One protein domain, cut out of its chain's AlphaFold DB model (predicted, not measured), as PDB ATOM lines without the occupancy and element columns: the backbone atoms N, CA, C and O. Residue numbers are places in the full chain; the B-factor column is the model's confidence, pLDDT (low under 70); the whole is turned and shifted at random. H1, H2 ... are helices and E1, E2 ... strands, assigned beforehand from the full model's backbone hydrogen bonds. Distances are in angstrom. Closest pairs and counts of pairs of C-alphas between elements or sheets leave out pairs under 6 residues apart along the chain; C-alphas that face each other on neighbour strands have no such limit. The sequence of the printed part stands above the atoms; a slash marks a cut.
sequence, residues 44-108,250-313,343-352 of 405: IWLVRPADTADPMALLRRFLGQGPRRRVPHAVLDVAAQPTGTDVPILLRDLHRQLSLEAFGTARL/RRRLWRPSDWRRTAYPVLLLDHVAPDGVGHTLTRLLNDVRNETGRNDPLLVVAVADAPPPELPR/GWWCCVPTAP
ATOM      1  N   ILE A  44     -13.713 -27.409  46.521       91.69
ATOM      2  CA  ILE A  44     -14.272 -27.628  45.189       91.69
ATOM      3  C   ILE A  44     -14.541 -29.120  45.046       91.69
ATOM      4  O   ILE A  44     -13.639 -29.923  45.261       91.69
ATOM      5  N   TRP A  45     -15.770 -29.475  44.685       90.44
ATOM      6  CA  TRP A  45     -16.164 -30.850  44.407       90.44
ATOM      7  C   TRP A  45     -16.473 -30.978  42.918       90.44
ATOM      8  O   TRP A  45     -17.415 -30.365  42.409       90.44
ATOM      9  N   LEU A  46     -15.650 -31.736  42.211       90.12
ATOM     10  CA  LEU A  46     -15.796 -32.028  40.797       90.12
ATOM     11  C   LEU A  46     -16.495 -33.376  40.670       90.12
ATOM     12  O   LEU A  46     -15.992 -34.381  41.165       90.12
ATOM     13  N   VAL A  47     -17.662 -33.374  40.028       89.12
ATOM     14  CA  VAL A  47     -18.389 -34.610  39.737       89.12
ATOM     15  C   VAL A  47     -18.001 -35.057  38.337       89.12
ATOM     16  O   VAL A  47     -18.271 -34.325  37.381       89.12
ATOM     17  N   ARG A  48     -17.361 -36.224  38.242       84.88
ATOM     18  CA  ARG A  48     -16.909 -36.851  36.999       84.88
ATOM     19  C   ARG A  48     -17.952 -37.877  36.524       84.88
ATOM     20  O   ARG A  48     -18.152 -38.884  37.194       84.88
ATOM     21  N   PRO A  49     -18.616 -37.657  35.377       78.12
ATOM     22  CA  PRO A  49     -19.365 -38.693  34.676       78.12
ATOM     23  C   PRO A  49     -18.421 -39.781  34.154       78.12
ATOM     24  O   PRO A  49     -17.303 -39.465  33.743       78.12
ATOM     25  N   ALA A  50     -18.912 -41.021  34.083       69.69
ATOM     26  CA  ALA A  50     -18.153 -42.215  33.689       69.69
ATOM     27  C   ALA A  50     -17.373 -42.089  32.360       69.69
ATOM     28  O   ALA A  50     -16.319 -42.697  32.223       69.69
ATOM     29  N   ASP A  51     -17.830 -41.243  31.429       67.75
ATOM     30  CA  ASP A  51     -17.252 -41.096  30.081       67.75
ATOM     31  C   ASP A  51     -16.436 -39.803  29.871       67.75
ATOM     32  O   ASP A  51     -16.221 -39.360  28.740       67.75
ATOM     33  N   THR A  52     -16.017 -39.125  30.945       72.31
ATOM     34  CA  THR A  52     -15.305 -37.837  30.828       72.31
ATOM     35  C   THR A  52     -13.796 -38.004  30.977       72.31
ATOM     36  O   THR A  52     -13.330 -38.760  31.826       72.31
ATOM     37  N   ALA A  53     -13.030 -37.259  30.168       75.56
ATOM     38  CA  ALA A  53     -11.572 -37.196  30.254       75.56
ATOM     39  C   ALA A  53     -11.104 -36.910  31.690       75.56
ATOM     40  O   ALA A  53     -11.727 -36.103  32.383       75.56
ATOM     41  N   ASP A  54     -10.000 -37.542  32.109       83.25
ATOM     42  CA  ASP A  54      -9.507 -37.476  33.484       83.25
ATOM     43  C   ASP A  54      -9.203 -36.022  33.914       83.25
ATOM     44  O   ASP A  54      -8.191 -35.435  33.496       83.25
ATOM     45  N   PRO A  55     -10.049 -35.408  34.768       84.94
ATOM     46  CA  PRO A  55      -9.815 -34.049  35.228       84.94
ATOM     47  C   PRO A  55      -8.559 -33.974  36.104       84.94
ATOM     48  O   PRO A  55      -7.952 -32.904  36.200       84.94
ATOM     49  N   MET A  56      -8.135 -35.081  36.722       88.88
ATOM     50  CA  MET A  56      -6.986 -35.100  37.614       88.88
ATOM     51  C   MET A  56      -5.677 -34.891  36.848       88.88
ATOM     52  O   MET A  56      -4.881 -34.029  37.231       88.88
ATOM     53  N   ALA A  57      -5.470 -35.583  35.724       88.06
ATOM     54  CA  ALA A  57      -4.320 -35.368  34.843       88.06
ATOM     55  C   ALA A  57      -4.184 -33.899  34.400       88.06
ATOM     56  O   ALA A  57      -3.098 -33.308  34.472       88.06
ATOM     57  N   LEU A  58      -5.298 -33.276  34.015       88.31
ATOM     58  CA  LEU A  58      -5.360 -31.869  33.620       88.31
ATOM     59  C   LEU A  58      -4.975 -30.937  34.777       88.31
ATOM     60  O   LEU A  58      -4.154 -30.033  34.595       88.31
ATOM     61  N   LEU A  59      -5.525 -31.160  35.973       90.62
ATOM     62  CA  LEU A  59      -5.218 -30.361  37.162       90.62
ATOM     63  C   LEU A  59      -3.750 -30.501  37.572       90.62
ATOM     64  O   LEU A  59      -3.083 -29.496  37.823       90.62
ATOM     65  N   ARG A  60      -3.215 -31.725  37.581       89.75
ATOM     66  CA  ARG A  60      -1.799 -31.993  37.879       89.75
ATOM     67  C   ARG A  60      -0.888 -31.280  36.890       89.75
ATOM     68  O   ARG A  60       0.065 -30.613  37.298       89.75
ATOM     69  N   ARG A  61      -1.214 -31.342  35.595       88.06
ATOM     70  CA  ARG A  61      -0.490 -30.611  34.552       88.06
ATOM     71  C   ARG A  61      -0.544 -29.106  34.795       88.06
ATOM     72  O   ARG A  61       0.499 -28.462  34.771       88.06
ATOM     73  N   PHE A  62      -1.717 -28.548  35.085       87.69
ATOM     74  CA  PHE A  62      -1.887 -27.118  35.355       87.69
ATOM     75  C   PHE A  62      -1.079 -26.638  36.574       87.69
ATOM     76  O   PHE A  62      -0.438 -25.591  36.515       87.69
ATOM     77  N   LEU A  63      -1.053 -27.407  37.667       87.50
ATOM     78  CA  LEU A  63      -0.293 -27.059  38.878       87.50
ATOM     79  C   LEU A  63       1.223 -27.257  38.714       87.50
ATOM     80  O   LEU A  63       2.017 -26.536  39.332       87.50
ATOM     81  N   GLY A  64       1.623 -28.219  37.876       81.62
ATOM     82  CA  GLY A  64       3.014 -28.507  37.527       81.62
ATOM     83  C   GLY A  64       3.597 -27.601  36.435       81.62
ATOM     84  O   GLY A  64       4.821 -27.524  36.295       81.62
ATOM     85  N   GLN A  65       2.755 -26.894  35.676       74.00
ATOM     86  CA  GLN A  65       3.176 -26.006  34.595       74.00
ATOM     87  C   GLN A  65       3.859 -24.742  35.137       74.00
ATOM     88  O   GLN A  65       3.251 -23.902  35.797       74.00
ATOM     89  N   GLY A  66       5.147 -24.577  34.818       60.34
ATOM     90  CA  GLY A  66       5.883 -23.339  35.068       60.34
ATOM     91  C   GLY A  66       7.377 -23.559  35.338       60.34
ATOM     92  O   GLY A  66       7.720 -24.104  36.388       60.34
ATOM     93  N   PRO A  67       8.294 -23.073  34.476       51.59
ATOM     94  CA  PRO A  67       9.739 -23.276  34.645       51.59
ATOM     95  C   PRO A  67      10.344 -22.524  35.844       51.59
ATOM     96  O   PRO A  67      11.485 -22.779  36.212       51.59
ATOM     97  N   ARG A  68       9.612 -21.586  36.468       55.91
ATOM     98  CA  ARG A  68      10.140 -20.748  37.567       55.91
ATOM     99  C   ARG A  68       9.295 -20.727  38.844       55.91
ATOM    100  O   ARG A  68       9.788 -20.239  39.858       55.91
ATOM    101  N   ARG A  69       8.044 -21.210  38.827       64.00
ATOM    102  CA  ARG A  69       7.129 -21.198  39.989       64.00
ATOM    103  C   ARG A  69       6.086 -22.309  39.871       64.00
ATOM    104  O   ARG A  69       5.068 -22.110  39.220       64.00
ATOM    105  N   ARG A  70       6.337 -23.450  40.510       80.88
ATOM    106  CA  ARG A  70       5.341 -24.522  40.649       80.88
ATOM    107  C   ARG A  70       4.415 -24.206  41.815       80.88
ATOM    108  O   ARG A  70       4.859 -23.645  42.820       80.88
ATOM    109  N   VAL A  71       3.133 -24.526  41.680       86.44
ATOM    110  CA  VAL A  71       2.183 -24.371  42.785       86.44
ATOM    111  C   VAL A  71       2.392 -25.536  43.753       86.44
ATOM    112  O   VAL A  71       2.419 -26.678  43.293       86.44
ATOM    113  N   PRO A  72       2.546 -25.289  45.067       89.38
ATOM    114  CA  PRO A  72       2.575 -26.360  46.050       89.38
ATOM    115  C   PRO A  72       1.309 -27.189  45.964       89.38
ATOM    116  O   PRO A  72       0.219 -26.644  46.105       89.38
ATOM    117  N   HIS A  73       1.437 -28.481  45.711       91.62
ATOM    118  CA  HIS A  73       0.283 -29.354  45.655       91.62
ATOM    119  C   HIS A  73       0.609 -30.739  46.183       91.62
ATOM    120  O   HIS A  73       1.767 -31.137  46.223       91.62
ATOM    121  N   ALA A  74      -0.427 -31.435  46.622       93.25
ATOM    122  CA  ALA A  74      -0.373 -32.836  46.976       93.25
ATOM    123  C   ALA A  74      -1.524 -33.550  46.279       93.25
ATOM    124  O   ALA A  74      -2.610 -32.980  46.132       93.25
ATOM    125  N   VAL A  75      -1.266 -34.775  45.846       93.75
ATOM    126  CA  VAL A  75      -2.226 -35.623  45.145       93.75
ATOM    127  C   VAL A  75      -2.428 -36.873  45.978       93.75
ATOM    128  O   VAL A  75      -1.467 -37.591  46.246       93.75
ATOM    129  N   LEU A  76      -3.666 -37.118  46.387       94.06
ATOM    130  CA  LEU A  76      -4.060 -38.351  47.053       94.06
ATOM    131  C   LEU A  76      -5.082 -39.055  46.170       94.06
ATOM    132  O   LEU A  76      -6.196 -38.563  46.002       94.06
ATOM    133  N   ASP A  77      -4.689 -40.196  45.622       92.06
ATOM    134  CA  ASP A  77      -5.625 -41.126  45.008       92.06
ATOM    135  C   ASP A  77      -6.177 -42.036  46.103       92.06
ATOM    136  O   ASP A  77      -5.420 -42.800  46.705       92.06
ATOM    137  N   VAL A  78      -7.466 -41.884  46.415       90.38
ATOM    138  CA  VAL A  78      -8.122 -42.606  47.511       90.38
ATOM    139  C   VAL A  78      -8.380 -44.064  47.131       90.38
ATOM    140  O   VAL A  78      -8.305 -44.924  48.003       90.38
ATOM    141  N   ALA A  79      -8.619 -44.357  45.850       87.38
ATOM    142  CA  ALA A  79      -8.845 -45.723  45.377       87.38
ATOM    143  C   ALA A  79      -7.558 -46.560  45.365       87.38
ATOM    144  O   ALA A  79      -7.612 -47.770  45.559       87.38
ATOM    145  N   ALA A  80      -6.400 -45.920  45.184       88.25
ATOM    146  CA  ALA A  80      -5.098 -46.585  45.239       88.25
ATOM    147  C   ALA A  80      -4.598 -46.859  46.672       88.25
ATOM    148  O   ALA A  80      -3.550 -47.484  46.845       88.25
ATOM    149  N   GLN A  81      -5.297 -46.373  47.705       88.50
ATOM    150  CA  GLN A  81      -4.903 -46.622  49.091       88.50
ATOM    151  C   GLN A  81      -5.301 -48.035  49.536       88.50
ATOM    152  O   GLN A  81      -6.352 -48.536  49.137       88.50
ATOM    153  N   PRO A  82      -4.505 -48.678  50.409       85.94
ATOM    154  CA  PRO A  82      -4.856 -49.985  50.944       85.94
ATOM    155  C   PRO A  82      -6.158 -49.924  51.757       85.94
ATOM    156  O   PRO A  82      -6.461 -48.925  52.421       85.94
ATOM    157  N   THR A  83      -6.917 -51.017  51.738       80.88
ATOM    158  CA  THR A  83      -8.139 -51.167  52.536       80.88
ATOM    159  C   THR A  83      -7.827 -50.972  54.023       80.88
ATOM    160  O   THR A  83      -6.855 -51.526  54.531       80.88
ATOM    161  N   GLY A  84      -8.629 -50.164  54.724       81.12
ATOM    162  CA  GLY A  84      -8.364 -49.778  56.120       81.12
ATOM    163  C   GLY A  84      -7.481 -48.534  56.285       81.12
ATOM    164  O   GLY A  84      -6.997 -48.260  57.379       81.12
ATOM    165  N   THR A  85      -7.251 -47.769  55.214       87.62
ATOM    166  CA  THR A  85      -6.574 -46.471  55.318       87.62
ATOM    167  C   THR A  85      -7.428 -45.462  56.081       87.62
ATOM    168  O   THR A  85      -8.499 -45.067  55.622       87.62
ATOM    169  N   ASP A  86      -6.899 -44.982  57.205       90.12
ATOM    170  CA  ASP A  86      -7.522 -43.948  58.027       90.12
ATOM    171  C   ASP A  86      -7.035 -42.528  57.682       90.12
ATOM    172  O   ASP A  86      -5.988 -42.308  57.062       90.12
ATOM    173  N   VAL A  87      -7.757 -41.522  58.186       91.69
ATOM    174  CA  VAL A  87      -7.420 -40.093  58.041       91.69
ATOM    175  C   VAL A  87      -5.973 -39.749  58.450       91.69
ATOM    176  O   VAL A  87      -5.326 -39.001  57.711       91.69
ATOM    177  N   PRO A  88      -5.399 -40.261  59.563       91.81
ATOM    178  CA  PRO A  88      -4.016 -39.960  59.931       91.81
ATOM    179  C   PRO A  88      -2.990 -40.403  58.883       91.81
ATOM    180  O   PRO A  88      -1.977 -39.724  58.714       91.81
ATOM    181  N   ILE A  89      -3.254 -41.500  58.161       91.94
ATOM    182  CA  ILE A  89      -2.377 -42.002  57.095       91.94
ATOM    183  C   ILE A  89      -2.412 -41.039  55.905       91.94
ATOM    184  O   ILE A  89      -1.352 -40.607  55.449       91.94
ATOM    185  N   LEU A  90      -3.607 -40.607  55.480       93.62
ATOM    186  CA  LEU A  90      -3.751 -39.591  54.430       93.62
ATOM    187  C   LEU A  90      -3.071 -38.269  54.806       93.62
ATOM    188  O   LEU A  90      -2.391 -37.657  53.984       93.62
ATOM    189  N   LEU A  91      -3.218 -37.828  56.060       95.12
ATOM    190  CA  LEU A  91      -2.546 -36.624  56.552       95.12
ATOM    191  C   LEU A  91      -1.023 -36.774  56.555       95.12
ATOM    192  O   LEU A  91      -0.320 -35.797  56.285       95.12
ATOM    193  N   ARG A  92      -0.507 -37.975  56.839       93.38
ATOM    194  CA  ARG A  92       0.935 -38.245  56.841       93.38
ATOM    195  C   ARG A  92       1.501 -38.172  55.436       93.38
ATOM    196  O   ARG A  92       2.555 -37.559  55.250       93.38
ATOM    197  N   ASP A  93       0.789 -38.726  54.460       93.06
ATOM    198  CA  ASP A  93       1.190 -38.635  53.059       93.06
ATOM    199  C   ASP A  93       1.100 -37.194  52.533       93.06
ATOM    200  O   ASP A  93       2.069 -36.668  51.984       93.06
ATOM    201  N   LEU A  94       0.016 -36.479  52.846       93.50
ATOM    202  CA  LEU A  94      -0.134 -35.055  52.538       93.50
ATOM    203  C   LEU A  94       1.010 -34.207  53.118       93.50
ATOM    204  O   LEU A  94       1.610 -33.377  52.428       93.50
ATOM    205  N   HIS A  95       1.332 -34.414  54.396       93.44
ATOM    206  CA  HIS A  95       2.455 -33.753  55.051       93.44
ATOM    207  C   HIS A  95       3.784 -34.087  54.364       93.44
ATOM    208  O   HIS A  95       4.606 -33.192  54.144       93.44
ATOM    209  N   ARG A  96       4.008 -35.355  54.005       91.44
ATOM    210  CA  ARG A  96       5.218 -35.806  53.313       91.44
ATOM    211  C   ARG A  96       5.374 -35.112  51.958       91.44
ATOM    212  O   ARG A  96       6.422 -34.508  51.729       91.44
ATOM    213  N   GLN A  97       4.347 -35.124  51.110       91.56
ATOM    214  CA  GLN A  97       4.386 -34.487  49.787       91.56
ATOM    215  C   GLN A  97       4.683 -32.980  49.901       91.56
ATOM    216  O   GLN A  97       5.628 -32.471  49.299       91.56
ATOM    217  N   LEU A  98       3.971 -32.265  50.781       89.69
ATOM    218  CA  LEU A  98       4.148 -30.815  50.945       89.69
ATOM    219  C   LEU A  98       5.462 -30.402  51.631       89.69
ATOM    220  O   LEU A  98       5.898 -29.256  51.483       89.69
ATOM    221  N   SER A  99       6.074 -31.286  52.422       86.50
ATOM    222  CA  SER A  99       7.331 -31.000  53.128       86.50
ATOM    223  C   SER A  99       8.576 -31.315  52.293       86.50
ATOM    224  O   SER A  99       9.570 -30.584  52.395       86.50
ATOM    225  N   LEU A 100       8.534 -32.369  51.470       79.00
ATOM    226  CA  LEU A 100       9.663 -32.806  50.646       79.00
ATOM    227  C   LEU A 100       9.792 -31.997  49.353       79.00
ATOM    228  O   LEU A 100      10.910 -31.661  48.950       79.00
ATOM    229  N   GLU A 101       8.673 -31.640  48.725       72.62
ATOM    230  CA  GLU A 101       8.693 -30.989  47.422       72.62
ATOM    231  C   GLU A 101       9.073 -29.503  47.516       72.62
ATOM    232  O   GLU A 101       8.403 -28.657  48.119       72.62
ATOM    233  N   ALA A 102      10.200 -29.159  46.889       63.69
ATOM    234  CA  ALA A 102      10.631 -27.780  46.729       63.69
ATOM    235  C   ALA A 102       9.931 -27.170  45.505       63.69
ATOM    236  O   ALA A 102      10.439 -27.210  44.387       63.69
ATOM    237  N   PHE A 103       8.760 -26.571  45.718       71.19
ATOM    238  CA  PHE A 103       7.957 -25.914  44.676       71.19
ATOM    239  C   PHE A 103       8.543 -24.564  44.215       71.19
ATOM    240  O   PHE A 103       7.891 -23.520  44.284       71.19
ATOM    241  N   GLY A 104       9.824 -24.537  43.835       63.09
ATOM    242  CA  GLY A 104      10.552 -23.315  43.459       63.09
ATOM    243  C   GLY A 104      10.671 -22.271  44.584       63.09
ATOM    244  O   GLY A 104      11.047 -21.126  44.339       63.09
ATOM    245  N   THR A 105      10.328 -22.639  45.822       70.31
ATOM    246  CA  THR A 105      10.384 -21.794  47.023       70.31
ATOM    247  C   THR A 105      10.926 -22.594  48.208       70.31
ATOM    248  O   THR A 105      11.134 -23.803  48.114       70.31
ATOM    249  N   ALA A 106      11.177 -21.925  49.337       73.44
ATOM    250  CA  ALA A 106      11.607 -22.607  50.553       73.44
ATOM    251  C   ALA A 106      10.574 -23.659  51.001       73.44
ATOM    252  O   ALA A 106       9.369 -23.382  51.024       73.44
ATOM    253  N   ARG A 107      11.065 -24.834  51.417       80.81
ATOM    254  CA  ARG A 107      10.245 -25.950  51.921       80.81
ATOM    255  C   ARG A 107       9.271 -25.493  53.010       80.81
ATOM    256  O   ARG A 107       9.585 -24.600  53.808       80.81
ATOM    257  N   LEU A 108       8.082 -26.093  53.031       84.19
ATOM    258  CA  LEU A 108       7.104 -25.859  54.090       84.19
ATOM    259  C   LEU A 108       7.604 -26.504  55.382       84.19
ATOM    260  O   LEU A 108       8.041 -27.652  55.399       84.19
ATOM    261  N   ARG A 250       2.035 -17.112  56.763       86.25
ATOM    262  CA  ARG A 250       1.988 -15.802  57.420       86.25
ATOM    263  C   ARG A 250       3.188 -14.949  56.999       86.25
ATOM    264  O   ARG A 250       4.336 -15.342  57.175       86.25
ATOM    265  N   ARG A 251       2.933 -13.743  56.480       82.31
ATOM    266  CA  ARG A 251       4.013 -12.816  56.105       82.31
ATOM    267  C   ARG A 251       4.619 -12.214  57.358       82.31
ATOM    268  O   ARG A 251       3.971 -11.434  58.051       82.31
ATOM    269  N   ARG A 252       5.861 -12.583  57.651       81.62
ATOM    270  CA  ARG A 252       6.659 -11.934  58.690       81.62
ATOM    271  C   ARG A 252       7.495 -10.843  58.029       81.62
ATOM    272  O   ARG A 252       8.106 -11.086  56.991       81.62
ATOM    273  N   LEU A 253       7.520  -9.653  58.628       76.12
ATOM    274  CA  LEU A 253       8.308  -8.519  58.120       76.12
ATOM    275  C   LEU A 253       9.798  -8.889  57.995       76.12
ATOM    276  O   LEU A 253      10.447  -8.544  57.019       76.12
ATOM    277  N   TRP A 254      10.288  -9.714  58.920       76.75
ATOM    278  CA  TRP A 254      11.688 -10.135  59.018       76.75
ATOM    279  C   TRP A 254      12.060 -11.375  58.182       76.75
ATOM    280  O   TRP A 254      13.170 -11.885  58.307       76.75
ATOM    281  N   ARG A 255      11.147 -11.931  57.370       75.50
ATOM    282  CA  ARG A 255      11.419 -13.116  56.530       75.50
ATOM    283  C   ARG A 255      11.025 -12.868  55.071       75.50
ATOM    284  O   ARG A 255       9.915 -13.224  54.670       75.50
ATOM    285  N   PRO A 256      11.935 -12.332  54.236       74.38
ATOM    286  CA  PRO A 256      11.630 -12.004  52.841       74.38
ATOM    287  C   PRO A 256      11.265 -13.229  51.984       74.38
ATOM    288  O   PRO A 256      10.538 -13.099  51.001       74.38
ATOM    289  N   SER A 257      11.696 -14.440  52.364       73.06
ATOM    290  CA  SER A 257      11.290 -15.683  51.684       73.06
ATOM    291  C   SER A 257       9.767 -15.912  51.729       73.06
ATOM    292  O   SER A 257       9.170 -16.316  50.731       73.06
ATOM    293  N   ASP A 258       9.103 -15.544  52.830       74.31
ATOM    294  CA  ASP A 258       7.654 -15.743  53.010       74.31
ATOM    295  C   ASP A 258       6.823 -14.831  52.087       74.31
ATOM    296  O   ASP A 258       5.662 -15.114  51.778       74.31
ATOM    297  N   TRP A 259       7.427 -13.745  51.596       75.88
ATOM    298  CA  TRP A 259       6.809 -12.800  50.665       75.88
ATOM    299  C   TRP A 259       6.832 -13.307  49.221       75.88
ATOM    300  O   TRP A 259       6.011 -12.881  48.407       75.88
ATOM    301  N   ARG A 260       7.724 -14.255  48.902       77.25
ATOM    302  CA  ARG A 260       7.826 -14.875  47.571       77.25
ATOM    303  C   ARG A 260       6.705 -15.887  47.303       77.25
ATOM    304  O   ARG A 260       6.480 -16.251  46.152       77.25
ATOM    305  N   ARG A 261       5.964 -16.304  48.339       82.06
ATOM    306  CA  ARG A 261       4.822 -17.228  48.237       82.06
ATOM    307  C   ARG A 261       3.585 -16.511  47.683       82.06
ATOM    308  O   ARG A 261       2.809 -15.909  48.434       82.06
ATOM    309  N   THR A 262       3.407 -16.579  46.364       83.25
ATOM    310  CA  THR A 262       2.285 -15.952  45.639       83.25
ATOM    311  C   THR A 262       1.107 -16.886  45.363       83.25
ATOM    312  O   THR A 262       0.068 -16.399  44.920       83.25
ATOM    313  N   ALA A 263       1.252 -18.188  45.622       88.06
ATOM    314  CA  ALA A 263       0.220 -19.193  45.386       88.06
ATOM    315  C   ALA A 263      -0.107 -19.986  46.658       88.06
ATOM    316  O   ALA A 263       0.795 -20.294  47.443       88.06
ATOM    317  N   TYR A 264      -1.388 -20.286  46.852       90.62
ATOM    318  CA  TYR A 264      -1.881 -21.169  47.908       90.62
ATOM    319  C   TYR A 264      -1.604 -22.650  47.587       90.62
ATOM    320  O   TYR A 264      -1.659 -23.006  46.410       90.62
ATOM    321  N   PRO A 265      -1.281 -23.499  48.586       92.56
ATOM    322  CA  PRO A 265      -1.141 -24.934  48.395       92.56
ATOM    323  C   PRO A 265      -2.468 -25.583  48.002       92.56
ATOM    324  O   PRO A 265      -3.527 -25.147  48.457       92.56
ATOM    325  N   VAL A 266      -2.398 -26.642  47.199       94.19
ATOM    326  CA  VAL A 266      -3.563 -27.372  46.689       94.19
ATOM    327  C   VAL A 266      -3.529 -28.822  47.141       94.19
ATOM    328  O   VAL A 266      -2.528 -29.502  46.965       94.19
ATOM    329  N   LEU A 267      -4.632 -29.308  47.687       96.06
ATOM    330  CA  LEU A 267      -4.878 -30.728  47.879       96.06
ATOM    331  C   LEU A 267      -5.813 -31.204  46.768       96.06
ATOM    332  O   LEU A 267      -6.941 -30.720  46.663       96.06
ATOM    333  N   LEU A 268      -5.325 -32.133  45.956       95.88
ATOM    334  CA  LEU A 268      -6.100 -32.848  44.956       95.88
ATOM    335  C   LEU A 268      -6.462 -34.225  45.524       95.88
ATOM    336  O   LEU A 268      -5.569 -35.021  45.807       95.88
ATOM    337  N   LEU A 269      -7.754 -34.475  45.728       95.38
ATOM    338  CA  LEU A 269      -8.287 -35.777  46.134       95.38
ATOM    339  C   LEU A 269      -8.935 -36.428  44.915       95.38
ATOM    340  O   LEU A 269      -9.845 -35.835  44.338       95.38
ATOM    341  N   ASP A 270      -8.466 -37.609  44.534       93.56
ATOM    342  CA  ASP A 270      -9.026 -38.391  43.430       93.56
ATOM    343  C   ASP A 270      -9.835 -39.586  43.941       93.56
ATOM    344  O   ASP A 270      -9.604 -40.061  45.058       93.56
ATOM    345  N   HIS A 271     -10.768 -40.063  43.116       91.50
ATOM    346  CA  HIS A 271     -11.628 -41.220  43.395       91.50
ATOM    347  C   HIS A 271     -12.331 -41.155  44.760       91.50
ATOM    348  O   HIS A 271     -12.377 -42.127  45.519       91.50
ATOM    349  N   VAL A 272     -12.879 -39.990  45.110       91.56
ATOM    350  CA  VAL A 272     -13.569 -39.814  46.389       91.56
ATOM    351  C   VAL A 272     -14.950 -40.467  46.331       91.56
ATOM    352  O   VAL A 272     -15.872 -39.943  45.712       91.56
ATOM    353  N   ALA A 273     -15.110 -41.591  47.027       89.19
ATOM    354  CA  ALA A 273     -16.412 -42.211  47.243       89.19
ATOM    355  C   ALA A 273     -17.201 -41.497  48.365       89.19
ATOM    356  O   ALA A 273     -16.586 -41.045  49.344       89.19
ATOM    357  N   PRO A 274     -18.545 -41.416  48.273       85.12
ATOM    358  CA  PRO A 274     -19.396 -41.063  49.409       85.12
ATOM    359  C   PRO A 274     -19.071 -41.952  50.613       85.12
ATOM    360  O   PRO A 274     -18.776 -43.132  50.443       85.12
ATOM    361  N   ASP A 275     -19.052 -41.369  51.811       85.00
ATOM    362  CA  ASP A 275     -18.737 -42.052  53.080       85.00
ATOM    363  C   ASP A 275     -17.345 -42.715  53.174       85.00
ATOM    364  O   ASP A 275     -16.985 -43.282  54.205       85.00
ATOM    365  N   GLY A 276     -16.501 -42.575  52.147       89.56
ATOM    366  CA  GLY A 276     -15.116 -43.035  52.168       89.56
ATOM    367  C   GLY A 276     -14.190 -42.141  53.000       89.56
ATOM    368  O   GLY A 276     -14.536 -41.032  53.422       89.56
ATOM    369  N   VAL A 277     -12.942 -42.582  53.187       91.94
ATOM    370  CA  VAL A 277     -11.923 -41.824  53.939       91.94
ATOM    371  C   VAL A 277     -11.637 -40.444  53.323       91.94
ATOM    372  O   VAL A 277     -11.455 -39.464  54.049       91.94
ATOM    373  N   GLY A 278     -11.677 -40.328  51.989       92.00
ATOM    374  CA  GLY A 278     -11.543 -39.050  51.284       92.00
ATOM    375  C   GLY A 278     -12.691 -38.089  51.602       92.00
ATOM    376  O   GLY A 278     -12.451 -36.918  51.905       92.00
ATOM    377  N   HIS A 279     -13.930 -38.592  51.625       92.00
ATOM    378  CA  HIS A 279     -15.095 -37.805  52.020       92.00
ATOM    379  C   HIS A 279     -14.988 -37.375  53.489       92.00
ATOM    380  O   HIS A 279     -15.093 -36.182  53.786       92.00
ATOM    381  N   THR A 280     -14.639 -38.303  54.385       92.44
ATOM    382  CA  THR A 280     -14.402 -38.028  55.810       92.44
ATOM    383  C   THR A 280     -13.355 -36.930  56.020       92.44
ATOM    384  O   THR A 280     -13.593 -36.001  56.792       92.44
ATOM    385  N   LEU A 281     -12.231 -36.956  55.292       94.38
ATOM    386  CA  LEU A 281     -11.215 -35.899  55.348       94.38
ATOM    387  C   LEU A 281     -11.774 -34.536  54.903       94.38
ATOM    388  O   LEU A 281     -11.517 -33.525  55.561       94.38
ATOM    389  N   THR A 282     -12.550 -34.486  53.812       93.25
ATOM    390  CA  THR A 282     -13.164 -33.226  53.346       93.25
ATOM    391  C   THR A 282     -14.192 -32.667  54.330       93.25
ATOM    392  O   THR A 282     -14.212 -31.454  54.560       93.25
ATOM    393  N   ARG A 283     -14.997 -33.533  54.960       92.12
ATOM    394  CA  ARG A 283     -15.945 -33.150  56.013       92.12
ATOM    395  C   ARG A 283     -15.214 -32.588  57.226       92.12
ATOM    396  O   ARG A 283     -15.473 -31.458  57.629       92.12
ATOM    397  N   LEU A 284     -14.229 -33.329  57.733       92.88
ATOM    398  CA  LEU A 284     -13.394 -32.935  58.869       92.88
ATOM    399  C   LEU A 284     -12.722 -31.573  58.634       92.88
ATOM    400  O   LEU A 284     -12.656 -30.736  59.534       92.88
ATOM    401  N   LEU A 285     -12.254 -31.323  57.410       93.06
ATOM    402  CA  LEU A 285     -11.685 -30.039  57.015       93.06
ATOM    403  C   LEU A 285     -12.700 -28.903  57.086       93.06
ATOM    404  O   LEU A 285     -12.388 -27.839  57.625       93.06
ATOM    405  N   ASN A 286     -13.900 -29.113  56.549       90.44
ATOM    406  CA  ASN A 286     -14.969 -28.127  56.625       90.44
ATOM    407  C   ASN A 286     -15.377 -27.855  58.079       90.44
ATOM    408  O   ASN A 286     -15.529 -26.688  58.446       90.44
ATOM    409  N   ASP A 287     -15.469 -28.888  58.913       90.25
ATOM    410  CA  ASP A 287     -15.766 -28.757  60.341       90.25
ATOM    411  C   ASP A 287     -14.710 -27.912  61.052       90.25
ATOM    412  O   ASP A 287     -15.041 -26.881  61.638       90.25
ATOM    413  N   VAL A 288     -13.426 -28.256  60.909       91.19
ATOM    414  CA  VAL A 288     -12.321 -27.506  61.531       91.19
ATOM    415  C   VAL A 288     -12.282 -26.055  61.033       91.19
ATOM    416  O   VAL A 288     -12.036 -25.129  61.812       91.19
ATOM    417  N   ARG A 289     -12.562 -25.795  59.749       90.31
ATOM    418  CA  ARG A 289     -12.664 -24.422  59.214       90.31
ATOM    419  C   ARG A 289     -13.817 -23.640  59.833       90.31
ATOM    420  O   ARG A 289     -13.655 -22.455  60.141       90.31
ATOM    421  N   ASN A 290     -14.966 -24.282  60.008       87.94
ATOM    422  CA  ASN A 290     -16.158 -23.662  60.577       87.94
ATOM    423  C   ASN A 290     -15.995 -23.390  62.076       87.94
ATOM    424  O   ASN A 290     -16.342 -22.301  62.532       87.94
ATOM    425  N   GLU A 291     -15.422 -24.334  62.818       88.00
ATOM    426  CA  GLU A 291     -15.166 -24.224  64.255       88.00
ATOM    427  C   GLU A 291     -14.090 -23.179  64.562       88.00
ATOM    428  O   GLU A 291     -14.282 -22.309  65.411       88.00
ATOM    429  N   THR A 292     -12.960 -23.216  63.850       86.31
ATOM    430  CA  THR A 292     -11.857 -22.279  64.112       86.31
ATOM    431  C   THR A 292     -12.167 -20.869  63.620       86.31
ATOM    432  O   THR A 292     -11.604 -19.900  64.135       86.31
ATOM    433  N   GLY A 293     -13.004 -20.732  62.584       86.00
ATOM    434  CA  GLY A 293     -13.315 -19.459  61.932       86.00
ATOM    435  C   GLY A 293     -12.093 -18.756  61.325       86.00
ATOM    436  O   GLY A 293     -12.179 -17.589  60.926       86.00
ATOM    437  N   ARG A 294     -10.944 -19.433  61.258       86.12
ATOM    438  CA  ARG A 294      -9.686 -18.881  60.757       86.12
ATOM    439  C   ARG A 294      -9.491 -19.279  59.311       86.12
ATOM    440  O   ARG A 294      -9.706 -20.423  58.932       86.12
ATOM    441  N   ASN A 295      -8.987 -18.339  58.526       87.38
ATOM    442  CA  ASN A 295      -8.611 -18.622  57.153       87.38
ATOM    443  C   ASN A 295      -7.376 -19.539  57.165       87.38
ATOM    444  O   ASN A 295      -6.457 -19.373  57.978       87.38
ATOM    445  N   ASP A 296      -7.371 -20.537  56.295       90.12
ATOM    446  CA  ASP A 296      -6.250 -21.428  56.039       90.12
ATOM    447  C   ASP A 296      -5.822 -21.301  54.567       90.12
ATOM    448  O   ASP A 296      -6.614 -20.924  53.703       90.12
ATOM    449  N   PRO A 297      -4.541 -21.541  54.254       91.75
ATOM    450  CA  PRO A 297      -4.039 -21.352  52.902       91.75
ATOM    451  C   PRO A 297      -4.291 -22.563  51.989       91.75
ATOM    452  O   PRO A 297      -3.777 -22.558  50.883       91.75
ATOM    453  N   LEU A 298      -5.024 -23.598  52.410       94.62
ATOM    454  CA  LEU A 298      -5.198 -24.830  51.632       94.62
ATOM    455  C   LEU A 298      -6.407 -24.738  50.687       94.62
ATOM    456  O   LEU A 298      -7.534 -24.551  51.134       94.62
ATOM    457  N   LEU A 299      -6.213 -24.893  49.381       94.94
ATOM    458  CA  LEU A 299      -7.312 -25.112  48.438       94.94
ATOM    459  C   LEU A 299      -7.531 -26.617  48.287       94.94
ATOM    460  O   LEU A 299      -6.565 -27.336  48.065       94.94
ATOM    461  N   VAL A 300      -8.771 -27.093  48.383       95.44
ATOM    462  CA  VAL A 300      -9.079 -28.519  48.195       95.44
ATOM    463  C   VAL A 300      -9.940 -28.695  46.963       95.44
ATOM    464  O   VAL A 300     -10.936 -27.987  46.804       95.44
ATOM    465  N   VAL A 301      -9.541 -29.628  46.108       94.94
ATOM    466  CA  VAL A 301     -10.296 -30.068  44.938       94.94
ATOM    467  C   VAL A 301     -10.484 -31.573  45.070       94.94
ATOM    468  O   VAL A 301      -9.510 -32.317  45.021       94.94
ATOM    469  N   ALA A 302     -11.722 -31.999  45.286       94.44
ATOM    470  CA  ALA A 302     -12.107 -33.399  45.343       94.44
ATOM    471  C   ALA A 302     -12.773 -33.795  44.029       94.44
ATOM    472  O   ALA A 302     -13.674 -33.093  43.574       94.44
ATOM    473  N   VAL A 303     -12.324 -34.892  43.430       92.44
ATOM    474  CA  VAL A 303     -12.931 -35.519  42.257       92.44
ATOM    475  C   VAL A 303     -13.659 -36.770  42.729       92.44
ATOM    476  O   VAL A 303     -13.083 -37.609  43.421       92.44
ATOM    477  N   ALA A 304     -14.936 -36.867  42.385       91.25
ATOM    478  CA  ALA A 304     -15.814 -37.964  42.765       91.25
ATOM    479  C   ALA A 304     -16.761 -38.298  41.615       91.25
ATOM    480  O   ALA A 304     -17.078 -37.433  40.800       91.25
ATOM    481  N   ASP A 305     -17.291 -39.515  41.603       88.81
ATOM    482  CA  ASP A 305     -18.276 -39.925  40.593       88.81
ATOM    483  C   ASP A 305     -19.716 -39.533  40.999       88.81
ATOM    484  O   ASP A 305     -20.640 -39.548  40.188       88.81
ATOM    485  N   ALA A 306     -19.911 -39.105  42.254       85.94
ATOM    486  CA  ALA A 306     -21.187 -38.659  42.810       85.94
ATOM    487  C   ALA A 306     -21.053 -37.306  43.542       85.94
ATOM    488  O   ALA A 306     -19.968 -36.959  44.023       85.94
ATOM    489  N   PRO A 307     -22.134 -36.506  43.647       83.50
ATOM    490  CA  PRO A 307     -22.140 -35.308  44.485       83.50
ATOM    491  C   PRO A 307     -21.980 -35.660  45.979       83.50
ATOM    492  O   PRO A 307     -22.367 -36.756  46.391       83.50
ATOM    493  N   PRO A 308     -21.454 -34.742  46.818       79.94
ATOM    494  CA  PRO A 308     -21.304 -35.005  48.239       79.94
ATOM    495  C   PRO A 308     -22.683 -35.130  48.913       79.94
ATOM    496  O   PRO A 308     -23.568 -34.312  48.635       79.94
ATOM    497  N   PRO A 309     -22.868 -36.097  49.834       74.50
ATOM    498  CA  PRO A 309     -24.162 -36.379  50.468       74.50
ATOM    499  C   PRO A 309     -24.676 -35.221  51.337       74.50
ATOM    500  O   PRO A 309     -25.874 -35.089  51.568       74.50
ATOM    501  N   GLU A 310     -23.777 -34.347  51.793       70.44
ATOM    502  CA  GLU A 310     -24.078 -33.230  52.696       70.44
ATOM    503  C   GLU A 310     -24.552 -31.956  51.989       70.44
ATOM    504  O   GLU A 310     -24.782 -30.934  52.646       70.44
ATOM    505  N   LEU A 311     -24.675 -31.969  50.657       61.47
ATOM    506  CA  LEU A 311     -25.255 -30.830  49.958       61.47
ATOM    507  C   LEU A 311     -26.692 -30.615  50.439       61.47
ATOM    508  O   LEU A 311     -27.509 -31.540  50.373       61.47
ATOM    509  N   PRO A 312     -27.058 -29.387  50.851       53.12
ATOM    510  CA  PRO A 312     -28.460 -29.033  50.954       53.12
ATOM    511  C   PRO A 312     -29.104 -29.344  49.604       53.12
ATOM    512  O   PRO A 312     -28.604 -28.881  48.573       53.12
ATOM    513  N   ARG A 313     -30.193 -30.129  49.596       44.34
ATOM    514  CA  ARG A 313     -30.980 -30.336  48.374       44.34
ATOM    515  C   ARG A 313     -31.239 -28.954  47.771       44.34
ATOM    516  O   ARG A 313     -31.715 -28.085  48.518       44.34
ATOM    517  N   GLY A 343     -21.427 -25.964  55.131       46.81
ATOM    518  CA  GLY A 343     -20.757 -26.447  53.912       46.81
ATOM    519  C   GLY A 343     -20.243 -25.386  52.928       46.81
ATOM    520  O   GLY A 343     -21.017 -24.642  52.339       46.81
ATOM    521  N   TRP A 344     -18.929 -25.357  52.674       56.34
ATOM    522  CA  TRP A 344     -18.312 -24.522  51.626       56.34
ATOM    523  C   TRP A 344     -18.072 -25.346  50.362       56.34
ATOM    524  O   TRP A 344     -16.927 -25.542  49.952       56.34
ATOM    525  N   TRP A 345     -19.152 -25.856  49.777       61.94
ATOM    526  CA  TRP A 345     -19.092 -26.714  48.599       61.94
ATOM    527  C   TRP A 345     -19.309 -25.896  47.327       61.94
ATOM    528  O   TRP A 345     -20.277 -25.146  47.208       61.94
ATOM    529  N   CYS A 346     -18.411 -26.052  46.361       68.94
ATOM    530  CA  CYS A 346     -18.631 -25.613  44.989       68.94
ATOM    531  C   CYS A 346     -18.688 -26.852  44.104       68.94
ATOM    532  O   CYS A 346     -17.642 -27.418  43.787       68.94
ATOM    533  N   CYS A 347     -19.896 -27.276  43.737       67.50
ATOM    534  CA  CYS A 347     -20.092 -28.410  42.845       67.50
ATOM    535  C   CYS A 347     -20.024 -27.948  41.397       67.50
ATOM    536  O   CYS A 347     -20.795 -27.082  40.982       67.50
ATOM    537  N   VAL A 348     -19.090 -28.521  40.645       65.56
ATOM    538  CA  VAL A 348     -18.942 -28.254  39.216       65.56
ATOM    539  C   VAL A 348     -19.169 -29.576  38.487       65.56
ATOM    540  O   VAL A 348     -18.339 -30.477  38.623       65.56
ATOM    541  N   PRO A 349     -20.291 -29.737  37.763       64.44
ATOM    542  CA  PRO A 349     -20.452 -30.885  36.886       64.44
ATOM    543  C   PRO A 349     -19.455 -30.747  35.734       64.44
ATOM    544  O   PRO A 349     -19.391 -29.690  35.102       64.44
ATOM    545  N   THR A 350     -18.671 -31.785  35.448       57.81
ATOM    546  CA  THR A 350     -17.914 -31.801  34.193       57.81
ATOM    547  C   THR A 350     -18.873 -32.189  33.077       57.81
ATOM    548  O   THR A 350     -19.532 -33.226  33.152       57.81
ATOM    549  N   ALA A 351     -19.009 -31.334  32.065       55.62
ATOM    550  CA  ALA A 351     -19.852 -31.654  30.925       55.62
ATOM    551  C   ALA A 351     -19.258 -32.858  30.174       55.62
ATOM    552  O   ALA A 351     -18.039 -32.884  29.969       55.62
ATOM    553  N   PRO A 352     -20.086 -33.826  29.742       48.97
ATOM    554  CA  PRO A 352     -19.614 -34.890  28.871       48.97
ATOM    555  C   PRO A 352     -19.035 -34.269  27.598       48.97
ATOM    556  O   PRO A 352     -19.572 -33.289  27.065       48.97
TER     557      PRO A 352
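This is residues 44 to 108, 250 to 313 and 343 to 352 of the 405 residues of an uncharacterized protein of Micromonospora nigra (UniProt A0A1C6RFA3). A twisted five-strand parallel sheet forms the core, with H1 covering one face and H2 and H4 covering the other. The short helix H3 lies away from the sheet, on the stretch that leads into E3, beyond the end where the strands begin. The printed part has 139 residues, with four named helices and five named strands in the order E1 H1 E2 H2 H3 E3 H4 E4 E5, and the sheet's order is E2 E3 E4 E1 E5. The class is mixed, helices and strands, though under half of the residues, 69 of 139, are in named elements. The whole is compact, with a radius of gyration of the C-alphas of 16.0 A and spans of 47 by 36 by 30 A.

The printed part begins with E1, residues 44 to 47, an inner strand of the sheet. H1, residues 55 to 64, is on the sheet at a height over the sheet of 9.3 A. It lies over E3, residues 266 to 270, and only just over E4, residues 299 to 304, on which 3 of its C-alphas fall. On the local plane it runs along the strands, at 23 degrees to E3; the closest C-alphas of H1 and E3 are those of Met 56 and Asp 270, 7.0 A apart. E1, H1 and E2, residues 73 to 77, form a split strand-helix-strand unit, two strands running the same way with E3 and E4 between them in the sheet, and its crossover is right-handed. E2 is an edge strand, parallel to E3 at 13 degrees, with N 74 and O 266 2.9 A apart, within hydrogen-bond range. H2, residues 87 to 100, is on the opposite face from H1, over E2 at a height over the sheet of 8.5 A, and the C-alphas of Ala 74 and Gln 97 are their closest, 5.8 A apart. On the local plane H2 runs only just along the strands, at 29.8 degrees to E2. H3, residues 256 to 259, is not on the sheet and touches no helix. E3 and E4 are parallel at 9 degrees, with N 267 and O 299 2.8 A apart. With H4, residues 277 to 292, they form a strand-helix-strand unit, two parallel neighbour strands with a helix between them in the chain, whose crossover is right-handed. H4 is on the same face as H2, over E4 at a height over the sheet of 10.6 A, and on the local plane it runs only just along the strands, at 29.8 degrees to E4. H2 touches H4 with residue 87 alone, about perpendicular at 80 degrees, and the closest C-alphas, those of Val 87 and Leu 281, are 6.3 A apart. With helices on both faces, the sheet and H1, H2 and H4 make three layers. E4 and E1 are parallel at 15 degrees, with N 46 and O 302 2.8 A apart. E5, residues 345 to 349, is the other edge strand, parallel to E1 at 31 degrees, with N 45 and O 346 2.9 A apart. In H1, H2 and H4 every O i to N i+4 pair is within hydrogen-bond range, while H3 is too short for such a pair.

E1 begins at C-alpha 44, (-14.272, -27.628, 45.189), and H1 is 14.2 A long. E2 spans 13.2 A, H2 20.0 A and E3 12.7 A. H4, the longest helix, runs 22.0 A to C-alpha 292 at (-11.857, -22.279, 64.112). E4 spans 16.4 A, and E5 spans 12.5 A and ends at C-alpha 349, (-20.452, -30.885, 36.886).

The two C-alphas farthest apart, those of Asp 51 and Trp 254, are 51.3 A apart. Residues 109 to 249 are not printed, with 11.8 A between C-alphas 108 and 250, and residues 314 to 342 are not printed, with 12.3 A between C-alphas 313 and 343. Of the links that are printed whole, none is long. The mean pLDDT of the printed part is 82.9, and 21 residues are under 70, among them residues 66 to 69 and 343 to 352.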